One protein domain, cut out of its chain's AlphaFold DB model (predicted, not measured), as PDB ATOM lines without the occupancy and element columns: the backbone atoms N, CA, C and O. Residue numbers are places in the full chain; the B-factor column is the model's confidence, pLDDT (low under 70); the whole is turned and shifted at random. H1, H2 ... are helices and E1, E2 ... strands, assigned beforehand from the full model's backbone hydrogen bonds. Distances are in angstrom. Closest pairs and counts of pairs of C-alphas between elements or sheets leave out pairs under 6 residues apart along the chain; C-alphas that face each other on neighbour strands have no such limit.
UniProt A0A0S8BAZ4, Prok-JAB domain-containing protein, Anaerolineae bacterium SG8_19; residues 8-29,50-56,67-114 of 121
ATOM      1  N   LEU A   8      21.130 -44.679 -50.197       94.69
ATOM      2  CA  LEU A   8      22.512 -44.254 -50.015       94.69
ATOM      3  C   LEU A   8      23.428 -45.217 -50.746       94.69
ATOM      4  O   LEU A   8      23.417 -46.415 -50.471       94.69
ATOM      5  N   ILE A   9      24.227 -44.687 -51.665       95.25
ATOM      6  CA  ILE A   9      25.197 -45.464 -52.434       95.25
ATOM      7  C   ILE A   9      26.603 -45.053 -52.034       95.25
ATOM      8  O   ILE A   9      26.905 -43.863 -52.011       95.25
ATOM      9  N   GLY A  10      27.454 -46.027 -51.733       94.38
ATOM     10  CA  GLY A  10      28.809 -45.800 -51.249       94.38
ATOM     11  C   GLY A  10      29.242 -46.898 -50.290       94.38
ATOM     12  O   GLY A  10      28.877 -48.059 -50.468       94.38
ATOM     13  N   GLY A  11      30.006 -46.531 -49.266       94.44
ATOM     14  CA  GLY A  11      30.501 -47.494 -48.290       94.44
ATOM     15  C   GLY A  11      31.154 -46.842 -47.082       94.44
ATOM     16  O   GLY A  11      31.267 -45.618 -46.995       94.44
ATOM     17  N   TYR A  12      31.559 -47.691 -46.145       94.75
ATOM     18  CA  TYR A  12      32.383 -47.299 -45.014       94.75
ATOM     19  C   TYR A  12      33.857 -47.402 -45.404       94.75
ATOM     20  O   TYR A  12      34.297 -48.449 -45.879       94.75
ATOM     21  N   ASP A  13      34.594 -46.313 -45.226       93.44
ATOM     22  CA  ASP A  13      36.044 -46.287 -45.362       93.44
ATOM     23  C   ASP A  13      36.662 -46.684 -44.015       93.44
ATOM     24  O   ASP A  13      36.503 -45.970 -43.024       93.44
ATOM     25  N   GLU A  14      37.315 -47.847 -43.955       90.19
ATOM     26  CA  GLU A  14      37.929 -48.351 -42.720       90.19
ATOM     27  C   GLU A  14      39.189 -47.574 -42.317       90.19
ATOM     28  O   GLU A  14      39.488 -47.502 -41.123       90.19
ATOM     29  N   ASP A  15      39.907 -46.989 -43.282       92.44
ATOM     30  CA  ASP A  15      41.142 -46.247 -43.024       92.44
ATOM     31  C   ASP A  15      40.824 -44.885 -42.392       92.44
ATOM     32  O   ASP A  15      41.459 -44.479 -41.414       92.44
ATOM     33  N   ASP A  16      39.797 -44.211 -42.914       90.62
ATOM     34  CA  ASP A  16      39.338 -42.915 -42.407       90.62
ATOM     35  C   ASP A  16      38.291 -43.043 -41.287       90.62
ATOM     36  O   ASP A  16      38.054 -42.092 -40.538       90.62
ATOM     37  N   GLY A  17      37.667 -44.215 -41.149       92.94
ATOM     38  CA  GLY A  17      36.603 -44.478 -40.184       92.94
ATOM     39  C   GLY A  17      35.311 -43.715 -40.481       92.94
ATOM     40  O   GLY A  17      34.607 -43.322 -39.553       92.94
ATOM     41  N   VAL A  18      35.015 -43.451 -41.759       95.62
ATOM     42  CA  VAL A  18      33.918 -42.568 -42.190       95.62
ATOM     43  C   VAL A  18      33.076 -43.218 -43.283       95.62
ATOM     44  O   VAL A  18      33.585 -43.793 -44.241       95.62
ATOM     45  N   TRP A  19      31.758 -43.060 -43.189       96.62
ATOM     46  CA  TRP A  19      30.840 -43.389 -44.276       96.62
ATOM     47  C   TRP A  19      30.900 -42.342 -45.387       96.62
ATOM     48  O   TRP A  19      30.606 -41.172 -45.154       96.62
ATOM     49  N   GLN A  20      31.198 -42.762 -46.612       96.25
ATOM     50  CA  GLN A  20      31.172 -41.902 -47.793       96.25
ATOM     51  C   GLN A  20      29.994 -42.312 -48.675       96.25
ATOM     52  O   GLN A  20      30.005 -43.392 -49.267       96.25
ATOM     53  N   VAL A  21      28.949 -41.481 -48.733       95.38
ATOM     54  CA  VAL A  21      27.674 -41.858 -49.366       95.38
ATOM     55  C   VAL A  21      27.123 -40.773 -50.283       95.38
ATOM     56  O   VAL A  21      27.228 -39.590 -49.995       95.38
ATOM     57  N   GLY A  22      26.480 -41.167 -51.377       93.69
ATOM     58  CA  GLY A  22      25.696 -40.288 -52.242       93.69
ATOM     59  C   GLY A  22      24.205 -40.619 -52.170       93.69
ATOM     60  O   GLY A  22      23.824 -41.789 -52.115       93.69
ATOM     61  N   LEU A  23      23.354 -39.590 -52.214       90.94
ATOM     62  CA  LEU A  23      21.897 -39.739 -52.276       90.94
ATOM     63  C   LEU A  23      21.468 -40.102 -53.704       90.94
ATOM     64  O   LEU A  23      21.759 -39.380 -54.659       90.94
ATOM     65  N   ARG A  24      20.744 -41.210 -53.872       87.62
ATOM     66  CA  ARG A  24      20.206 -41.648 -55.169       87.62
ATOM     67  C   ARG A  24      18.734 -42.034 -55.048       87.62
ATOM     68  O   ARG A  24      18.236 -42.321 -53.966       87.62
ATOM     69  N   ARG A  25      18.048 -42.045 -56.199       79.31
ATOM     70  CA  ARG A  25      16.651 -42.496 -56.349       79.31
ATOM     71  C   ARG A  25      15.704 -41.874 -55.320       79.31
ATOM     72  O   ARG A  25      15.111 -42.572 -54.508       79.31
ATOM     73  N   GLN A  26      15.557 -40.554 -55.394       76.00
ATOM     74  CA  GLN A  26      14.568 -39.843 -54.593       76.00
ATOM     75  C   GLN A  26      13.155 -40.338 -54.916       76.00
ATOM     76  O   GLN A  26      12.734 -40.314 -56.074       76.00
ATOM     77  N   ILE A  27      12.421 -40.733 -53.883       74.62
ATOM     78  CA  ILE A  27      11.006 -41.084 -53.954       74.62
ATOM     79  C   ILE A  27      10.255 -40.200 -52.971       74.62
ATOM     80  O   ILE A  27      10.687 -39.978 -51.841       74.62
ATOM     81  N   SER A  28       9.121 -39.678 -53.418       63.38
ATOM     82  CA  SER A  28       8.187 -38.914 -52.598       63.38
ATOM     83  C   SER A  28       7.004 -39.797 -52.204       63.38
ATOM     84  O   SER A  28       6.343 -40.339 -53.095       63.38
ATOM     85  N   GLY A  29       6.721 -39.922 -50.906       61.75
ATOM     86  CA  GLY A  29       5.622 -40.743 -50.381       61.75
ATOM     87  C   GLY A  29       4.612 -39.959 -49.538       61.75
ATOM     88  O   GLY A  29       4.650 -38.732 -49.452       61.75
ATOM     89  N   ASN A  50      27.164 -51.949 -53.293       95.56
ATOM     90  CA  ASN A  50      27.475 -50.612 -52.778       95.56
ATOM     91  C   ASN A  50      26.266 -49.871 -52.188       95.56
ATOM     92  O   ASN A  50      26.284 -48.642 -52.082       95.56
ATOM     93  N   LEU A  51      25.203 -50.584 -51.811       95.69
ATOM     94  CA  LEU A  51      24.115 -49.989 -51.043       95.69
ATOM     95  C   LEU A  51      24.589 -49.774 -49.600       95.69
ATOM     96  O   LEU A  51      24.799 -50.729 -48.858       95.69
ATOM     97  N   ALA A  52      24.755 -48.517 -49.203       96.69
ATOM     98  CA  ALA A  52      25.209 -48.134 -47.868       96.69
ATOM     99  C   ALA A  52      24.054 -47.954 -46.872       96.69
ATOM    100  O   ALA A  52      24.290 -47.896 -45.670       96.69
ATOM    101  N   GLY A  53      22.811 -47.860 -47.352       95.75
ATOM    102  CA  GLY A  53      21.615 -47.725 -46.522       95.75
ATOM    103  C   GLY A  53      20.593 -46.764 -47.119       95.75
ATOM    104  O   GLY A  53      20.435 -46.704 -48.341       95.75
ATOM    105  N   PHE A  54      19.892 -46.016 -46.268       95.31
ATOM    106  CA  PHE A  54      18.744 -45.196 -46.667       95.31
ATOM    107  C   PHE A  54      18.726 -43.839 -45.971       95.31
ATOM    108  O   PHE A  54      19.259 -43.662 -44.877       95.31
ATOM    109  N   ALA A  55      18.084 -42.870 -46.609       93.94
ATOM    110  CA  ALA A  55      17.849 -41.549 -46.055       93.94
ATOM    111  C   ALA A  55      16.374 -41.182 -46.162       93.94
ATOM    112  O   ALA A  55      15.745 -41.518 -47.166       93.94
ATOM    113  N   HIS A  56      15.831 -40.455 -45.188       92.62
ATOM    114  CA  HIS A  56      14.475 -39.924 -45.281       92.62
ATOM    115  C   HIS A  56      14.247 -38.661 -44.453       92.62
ATOM    116  O   HIS A  56      15.040 -38.308 -43.582       92.62
ATOM    117  N   SER A  67      11.984 -43.519 -35.664       93.56
ATOM    118  CA  SER A  67      10.749 -44.085 -35.141       93.56
ATOM    119  C   SER A  67      10.876 -45.603 -34.984       93.56
ATOM    120  O   SER A  67      11.755 -46.254 -35.550       93.56
ATOM    121  N   ALA A  68       9.926 -46.215 -34.272       93.94
ATOM    122  CA  ALA A  68       9.857 -47.674 -34.183       93.94
ATOM    123  C   ALA A  68       9.661 -48.351 -35.555       93.94
ATOM    124  O   ALA A  68       9.983 -49.527 -35.705       93.94
ATOM    125  N   GLN A  69       9.095 -47.643 -36.539       92.31
ATOM    126  CA  GLN A  69       8.969 -48.161 -37.899       92.31
ATOM    127  C   GLN A  69      10.313 -48.123 -38.628       92.31
ATOM    128  O   GLN A  69      10.671 -49.119 -39.249       92.31
ATOM    129  N   ASP A  70      11.070 -47.032 -38.496       93.25
ATOM    130  CA  ASP A  70      12.393 -46.890 -39.117       93.25
ATOM    131  C   ASP A  70      13.350 -47.968 -38.616       93.25
ATOM    132  O   ASP A  70      14.001 -48.633 -39.416       93.25
ATOM    133  N   ILE A  71      13.353 -48.212 -37.301       96.31
ATOM    134  CA  ILE A  71      14.162 -49.264 -36.674       96.31
ATOM    135  C   ILE A  71      13.841 -50.632 -37.285       96.31
ATOM    136  O   ILE A  71      14.741 -51.311 -37.770       96.31
ATOM    137  N   ARG A  72      12.558 -51.019 -37.336       95.50
ATOM    138  CA  ARG A  72      12.154 -52.313 -37.915       95.50
ATOM    139  C   ARG A  72      12.530 -52.434 -39.387       95.50
ATOM    140  O   ARG A  72      12.946 -53.506 -39.822       95.50
ATOM    141  N   THR A  73      12.374 -51.357 -40.153       93.56
ATOM    142  CA  THR A  73      12.761 -51.330 -41.566       93.56
ATOM    143  C   THR A  73      14.269 -51.531 -41.715       93.56
ATOM    144  O   THR A  73      14.693 -52.390 -42.485       93.56
ATOM    145  N   MET A  74      15.085 -50.795 -40.957       96.38
ATOM    146  CA  MET A  74      16.545 -50.910 -41.015       96.38
ATOM    147  C   MET A  74      17.036 -52.285 -40.560       96.38
ATOM    148  O   MET A  74      17.890 -52.861 -41.227       96.38
ATOM    149  N   GLN A  75      16.455 -52.852 -39.499       97.25
ATOM    150  CA  GLN A  75      16.766 -54.210 -39.043       97.25
ATOM    151  C   GLN A  75      16.458 -55.253 -40.126       97.25
ATOM    152  O   GLN A  75      17.292 -56.108 -40.416       97.25
ATOM    153  N   ALA A  76      15.299 -55.153 -40.788       95.19
ATOM    154  CA  ALA A  76      14.936 -56.059 -41.878       95.19
ATOM    155  C   ALA A  76      15.926 -55.987 -43.053       95.19
ATOM    156  O   ALA A  76      16.296 -57.022 -43.614       95.19
ATOM    157  N   TRP A  77      16.390 -54.785 -43.404       95.62
ATOM    158  CA  TRP A  77      17.421 -54.607 -44.425       95.62
ATOM    159  C   TRP A  77      18.788 -55.135 -43.985       95.62
ATOM    160  O   TRP A  77      19.419 -55.845 -44.763       95.62
ATOM    161  N   CYS A  78      19.227 -54.868 -42.750       96.56
ATOM    162  CA  CYS A  78      20.485 -55.412 -42.226       96.56
ATOM    163  C   CYS A  78      20.468 -56.944 -42.251       96.56
ATOM    164  O   CYS A  78      21.418 -57.562 -42.723       96.56
ATOM    165  N   SER A  79      19.355 -57.557 -41.831       96.12
ATOM    166  CA  SER A  79      19.165 -59.011 -41.864       96.12
ATOM    167  C   SER A  79      19.214 -59.561 -43.295       96.12
ATOM    168  O   SER A  79      19.883 -60.555 -43.568       96.12
ATOM    169  N   SER A  80      18.543 -58.882 -44.232       94.38
ATOM    170  CA  SER A  80      18.459 -59.316 -45.633       94.38
ATOM    171  C   SER A  80      19.792 -59.206 -46.374       94.38
ATOM    172  O   SER A  80      20.094 -60.055 -47.208       94.38
ATOM    173  N   LEU A  81      20.578 -58.163 -46.092       94.44
ATOM    174  CA  LEU A  81      21.846 -57.895 -46.777       94.44
ATOM    175  C   LEU A  81      23.065 -58.462 -46.039       94.44
ATOM    176  O   LEU A  81      24.136 -58.569 -46.627       94.44
ATOM    177  N   GLY A  82      22.919 -58.818 -44.760       95.94
ATOM    178  CA  GLY A  82      23.998 -59.366 -43.941       95.94
ATOM    179  C   GLY A  82      25.140 -58.383 -43.681       95.94
ATOM    180  O   GLY A  82      26.282 -58.815 -43.528       95.94
ATOM    181  N   LYS A  83      24.861 -57.072 -43.663       95.69
ATOM    182  CA  LYS A  83      25.874 -56.024 -43.469       95.69
ATOM    183  C   LYS A  83      25.338 -54.817 -42.689       95.69
ATOM    184  O   LYS A  83      24.125 -54.591 -42.713       95.69
ATOM    185  N   PRO A  84      26.226 -54.018 -42.062       96.94
ATOM    186  CA  PRO A  84      25.846 -52.756 -41.444       96.94
ATOM    187  C   PRO A  84      25.277 -51.769 -42.462       96.94
ATOM    188  O   PRO A  84      25.748 -51.708 -43.600       96.94
ATOM    189  N   LEU A  85      24.312 -50.956 -42.037       97.50
ATOM    190  CA  LEU A  85      23.691 -49.929 -42.872       97.50
ATOM    191  C   LEU A  85      23.607 -48.583 -42.153       97.50
ATOM    192  O   LEU A  85      23.384 -48.498 -40.943       97.50
ATOM    193  N   LEU A  86      23.728 -47.516 -42.936       97.75
ATOM    194  CA  LEU A  86      23.569 -46.137 -42.504       97.75
ATOM    195  C   LEU A  86      22.130 -45.661 -42.745       97.75
ATOM    196  O   LEU A  86      21.582 -45.807 -43.836       97.75
ATOM    197  N   CYS A  87      21.528 -45.051 -41.730       97.00
ATOM    198  CA  CYS A  87      20.246 -44.363 -41.822       97.00
ATOM    199  C   CYS A  87      20.455 -42.864 -41.594       97.00
ATOM    200  O   CYS A  87      20.970 -42.469 -40.548       97.00
ATOM    201  N   LEU A  88      20.066 -42.029 -42.558       96.12
ATOM    202  CA  LEU A  88      20.139 -40.573 -42.436       96.12
ATOM    203  C   LEU A  88      18.736 -39.968 -42.329       96.12
ATOM    204  O   LEU A  88      17.926 -40.115 -43.239       96.12
ATOM    205  N   ILE A  89      18.460 -39.240 -41.250       94.94
ATOM    206  CA  ILE A  89      17.128 -38.697 -40.963       94.94
ATOM    207  C   ILE A  89      17.188 -37.174 -40.909       94.94
ATOM    208  O   ILE A  89      17.831 -36.595 -40.032       94.94
ATOM    209  N   GLY A  90      16.514 -36.524 -41.852       93.25
ATOM    210  CA  GLY A  90      16.324 -35.075 -41.888       93.25
ATOM    211  C   GLY A  90      14.958 -34.650 -41.350       93.25
ATOM    212  O   GLY A  90      14.068 -35.474 -41.149       93.25
ATOM    213  N   GLU A  91      14.765 -33.347 -41.161       90.12
ATOM    214  CA  GLU A  91      13.472 -32.770 -40.779       90.12
ATOM    215  C   GLU A  91      12.995 -31.750 -41.824       90.12
ATOM    216  O   GLU A  91      13.763 -30.924 -42.320       90.12
ATOM    217  N   GLY A  92      11.702 -31.792 -42.141       85.25
ATOM    218  CA  GLY A  92      11.077 -30.929 -43.133       85.25
ATOM    219  C   GLY A  92      11.461 -31.292 -44.567       85.25
ATOM    220  O   GLY A  92      11.752 -32.439 -44.889       85.25
ATOM    221  N   GLU A  93      11.416 -30.306 -45.461       73.06
ATOM    222  CA  GLU A  93      11.666 -30.518 -46.897       73.06
ATOM    223  C   GLU A  93      13.148 -30.367 -47.279       73.06
ATOM    224  O   GLU A  93      13.540 -30.700 -48.394       73.06
ATOM    225  N   ASN A  94      13.977 -29.881 -46.352       68.56
ATOM    226  CA  ASN A  94      15.376 -29.558 -46.593       68.56
ATOM    227  C   ASN A  94      16.281 -30.569 -45.880       68.56
ATOM    228  O   ASN A  94      16.468 -30.506 -44.666       68.56
ATOM    229  N   PHE A  95      16.901 -31.469 -46.645       80.50
ATOM    230  CA  PHE A  95      17.855 -32.468 -46.148       80.50
ATOM    231  C   PHE A  95      19.252 -31.860 -45.897       80.50
ATOM    232  O   PHE A  95      20.248 -32.284 -46.469       80.50
ATOM    233  N   VAL A  96      19.321 -30.787 -45.101       76.00
ATOM    234  CA  VAL A  96      20.534 -29.950 -44.968       76.00
ATOM    235  C   VAL A  96      21.418 -30.382 -43.793       76.00
ATOM    236  O   VAL A  96      22.628 -30.193 -43.843       76.00
ATOM    237  N   GLN A  97      20.840 -30.964 -42.738       84.44
ATOM    238  CA  GLN A  97      21.575 -31.451 -41.560       84.44
ATOM    239  C   GLN A  97      20.907 -32.711 -40.995       84.44
ATOM    240  O   GLN A  97      20.246 -32.642 -39.956       84.44
ATOM    241  N   PRO A  98      21.005 -33.854 -41.690       94.06
ATOM    242  CA  PRO A  98      20.429 -35.084 -41.179       94.06
ATOM    243  C   PRO A  98      21.197 -35.581 -39.949       94.06
ATOM    244  O   PRO A  98      22.415 -35.424 -39.848       94.06
ATOM    245  N   ALA A  99      20.486 -36.231 -39.033       96.38
ATOM    246  CA  ALA A  99      21.109 -37.095 -38.042       96.38
ATOM    247  C   ALA A  99      21.434 -38.448 -38.685       96.38
ATOM    248  O   ALA A  99      20.656 -38.950 -39.495       96.38
ATOM    249  N   ALA A 100      22.571 -39.037 -38.319       97.31
ATOM    250  CA  ALA A 100      23.033 -40.299 -38.879       97.31
ATOM    251  C   ALA A 100      23.039 -41.404 -37.827       97.31
ATOM    252  O   ALA A 100      23.574 -41.222 -36.734       97.31
ATOM    253  N   TYR A 101      22.491 -42.561 -38.172       98.25
ATOM    254  CA  TYR A 101      22.420 -43.730 -37.306       98.25
ATOM    255  C   TYR A 101      23.000 -44.938 -38.030       98.25
ATOM    256  O   TYR A 101      22.583 -45.254 -39.140       98.25
ATOM    257  N   VAL A 102      23.953 -45.620 -37.397       98.00
ATOM    258  CA  VAL A 102      24.510 -46.880 -37.900       98.00
ATOM    259  C   VAL A 102      23.764 -48.034 -37.257       98.00
ATOM    260  O   VAL A 102      23.714 -48.142 -36.031       98.00
ATOM    261  N   PHE A 103      23.206 -48.901 -38.089       97.88
ATOM    262  CA  PHE A 103      22.676 -50.195 -37.691       97.88
ATOM    263  C   PHE A 103      23.752 -51.233 -38.002       97.88
ATOM    264  O   PHE A 103      24.048 -51.476 -39.167       97.88
ATOM    265  N   GLU A 104      24.396 -51.774 -36.965       96.62
ATOM    266  CA  GLU A 104      25.464 -52.776 -37.118       96.62
ATOM    267  C   GLU A 104      24.902 -54.137 -37.562       96.62
ATOM    268  O   GLU A 104      25.565 -54.875 -38.289       96.62
ATOM    269  N   ASP A 105      23.670 -54.438 -37.151       96.00
ATOM    270  CA  ASP A 105      22.953 -55.681 -37.413       96.00
ATOM    271  C   ASP A 105      21.423 -55.490 -37.300       96.00
ATOM    272  O   ASP A 105      20.910 -54.368 -37.249       96.00
ATOM    273  N   ASP A 106      20.683 -56.602 -37.273       95.56
ATOM    274  CA  ASP A 106      19.226 -56.638 -37.135       95.56
ATOM    275  C   ASP A 106      18.715 -56.647 -35.680       95.56
ATOM    276  O   ASP A 106      17.515 -56.806 -35.457       95.56
ATOM    277  N   GLN A 107      19.597 -56.450 -34.693       95.38
ATOM    278  CA  GLN A 107      19.267 -56.420 -33.263       95.38
ATOM    279  C   GLN A 107      19.335 -55.007 -32.671       95.38
ATOM    280  O   GLN A 107      18.672 -54.724 -31.672       95.38
ATOM    281  N   GLY A 108      20.147 -54.122 -33.255       92.94
ATOM    282  CA  GLY A 108      20.323 -52.749 -32.788       92.94
ATOM    283  C   GLY A 108      19.196 -51.791 -33.189       92.94
ATOM    284  O   GLY A 108      18.573 -51.928 -34.241       92.94
ATOM    285  N   ASP A 109      18.998 -50.750 -32.376       96.38
ATOM    286  CA  ASP A 109      18.055 -49.644 -32.642       96.38
ATOM    287  C   ASP A 109      18.698 -48.481 -33.428       96.38
ATOM    288  O   ASP A 109      18.101 -47.419 -33.609       96.38
ATOM    289  N   GLY A 110      19.936 -48.674 -33.884       96.19
ATOM    290  CA  GLY A 110      20.744 -47.650 -34.532       96.19
ATOM    291  C   GLY A 110      21.540 -46.811 -33.528       96.19
ATOM    292  O   GLY A 110      21.006 -46.224 -32.585       96.19
ATOM    293  N   LYS A 111      22.852 -46.716 -33.741       97.56
ATOM    294  CA  LYS A 111      23.757 -45.885 -32.944       97.56
ATOM    295  C   LYS A 111      23.997 -44.561 -33.656       97.56
ATOM    296  O   LYS A 111      24.472 -44.549 -34.789       97.56
ATOM    297  N   LEU A 112      23.708 -43.452 -32.978       97.44
ATOM    298  CA  LEU A 112      24.001 -42.116 -33.498       97.44
ATOM    299  C   LEU A 112      25.500 -41.992 -33.819       97.44
ATOM    300  O   LEU A 112      26.343 -42.300 -32.974       97.44
ATOM    301  N   THR A 113      25.814 -41.497 -35.012       96.12
ATOM    302  CA  THR A 113      27.178 -41.237 -35.473       96.12
ATOM    303  C   THR A 113      27.312 -39.830 -36.052       96.12
ATOM    304  O   THR A 113      26.330 -39.192 -36.438       96.12
ATOM    305  N   LYS A 114      28.549 -39.335 -36.100       95.56
ATOM    306  CA  LYS A 114      28.942 -38.137 -36.857       95.56
ATOM    307  C   LYS A 114      29.897 -38.474 -38.002       95.56
ATOM    308  O   LYS A 114      30.283 -37.579 -38.745       95.56
TER     309      LYS A 114
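Overview. This is residues 8 to 29, 50 to 56 and 67 to 114 of the 121 residues of the protein "Prok-JAB domain-containing protein" of Anaerolineae bacterium SG8_19 (UniProt A0A0S8BAZ4). One six-stranded sheet is curled like part of a barrel and folded back on itself, the leaf E2 E1 facing the leaf E4 E5 E6 with E3 as the hinge, and one helix, H1, packs over E4. The folded sheet is mixed, in the order E2, E1, E3, E4, E5, E6, and strongly twisted. The printed part has 77 residues, with named elements in the chain order E1 E2 E3 H1 E4 E5 E6, mixed in class. It is compact and rounded, with a radius of gyration of the C-alphas of 12.0 A and spans of 30 by 29 by 22 A.

Arrangement. Start at E3, residues 51 to 56, and its parallel neighbour E4, residues 85 to 91, where N 54 and O 86 are 3.0 A apart, within hydrogen-bond range. E3 is also the antiparallel neighbour of E1, residues 8 to 13, with N 8 and O 53 at 2.8 A. E1 forms a hairpin with edge strand E2, residues 18 to 28, with N 11 and O 20 at 3.1 A; E2 bends by 62 degrees at residue 25. E4, E5, residues 99 to 103, and edge strand E6, residues 111 to 113, form a meander, two successive antiparallel hairpins, with N 87 and O 101 at 2.8 A and N 102 and O 111 at 2.9 A. H1, residues 68 to 81, is on the sheet at a height of 9.3 A, along E4 at 23 degrees on the local plane; their closest C-alphas, Cys 78 and Leu 85, are 6.4 A apart. In H1 every O i to N i+4 pair is within hydrogen-bond range.

Along the chain. Find C-alpha 8 at (22.512, -44.254, -50.015), where E1 begins. E2 spans 28.0 A, H1 20.2 A and E4 20.1 A. E6 ends at C-alpha 113, (27.178, -41.237, -35.473).

Size, cuts and confidence. The farthest C-alphas, Asp 15 and Gly 29, are 36.7 A apart. Residues 30 to 49 and 57 to 66 are not printed; the C-alpha gaps are 24.1 A and 11.6 A. Residues 28, 29 and 94 have pLDDT under 70.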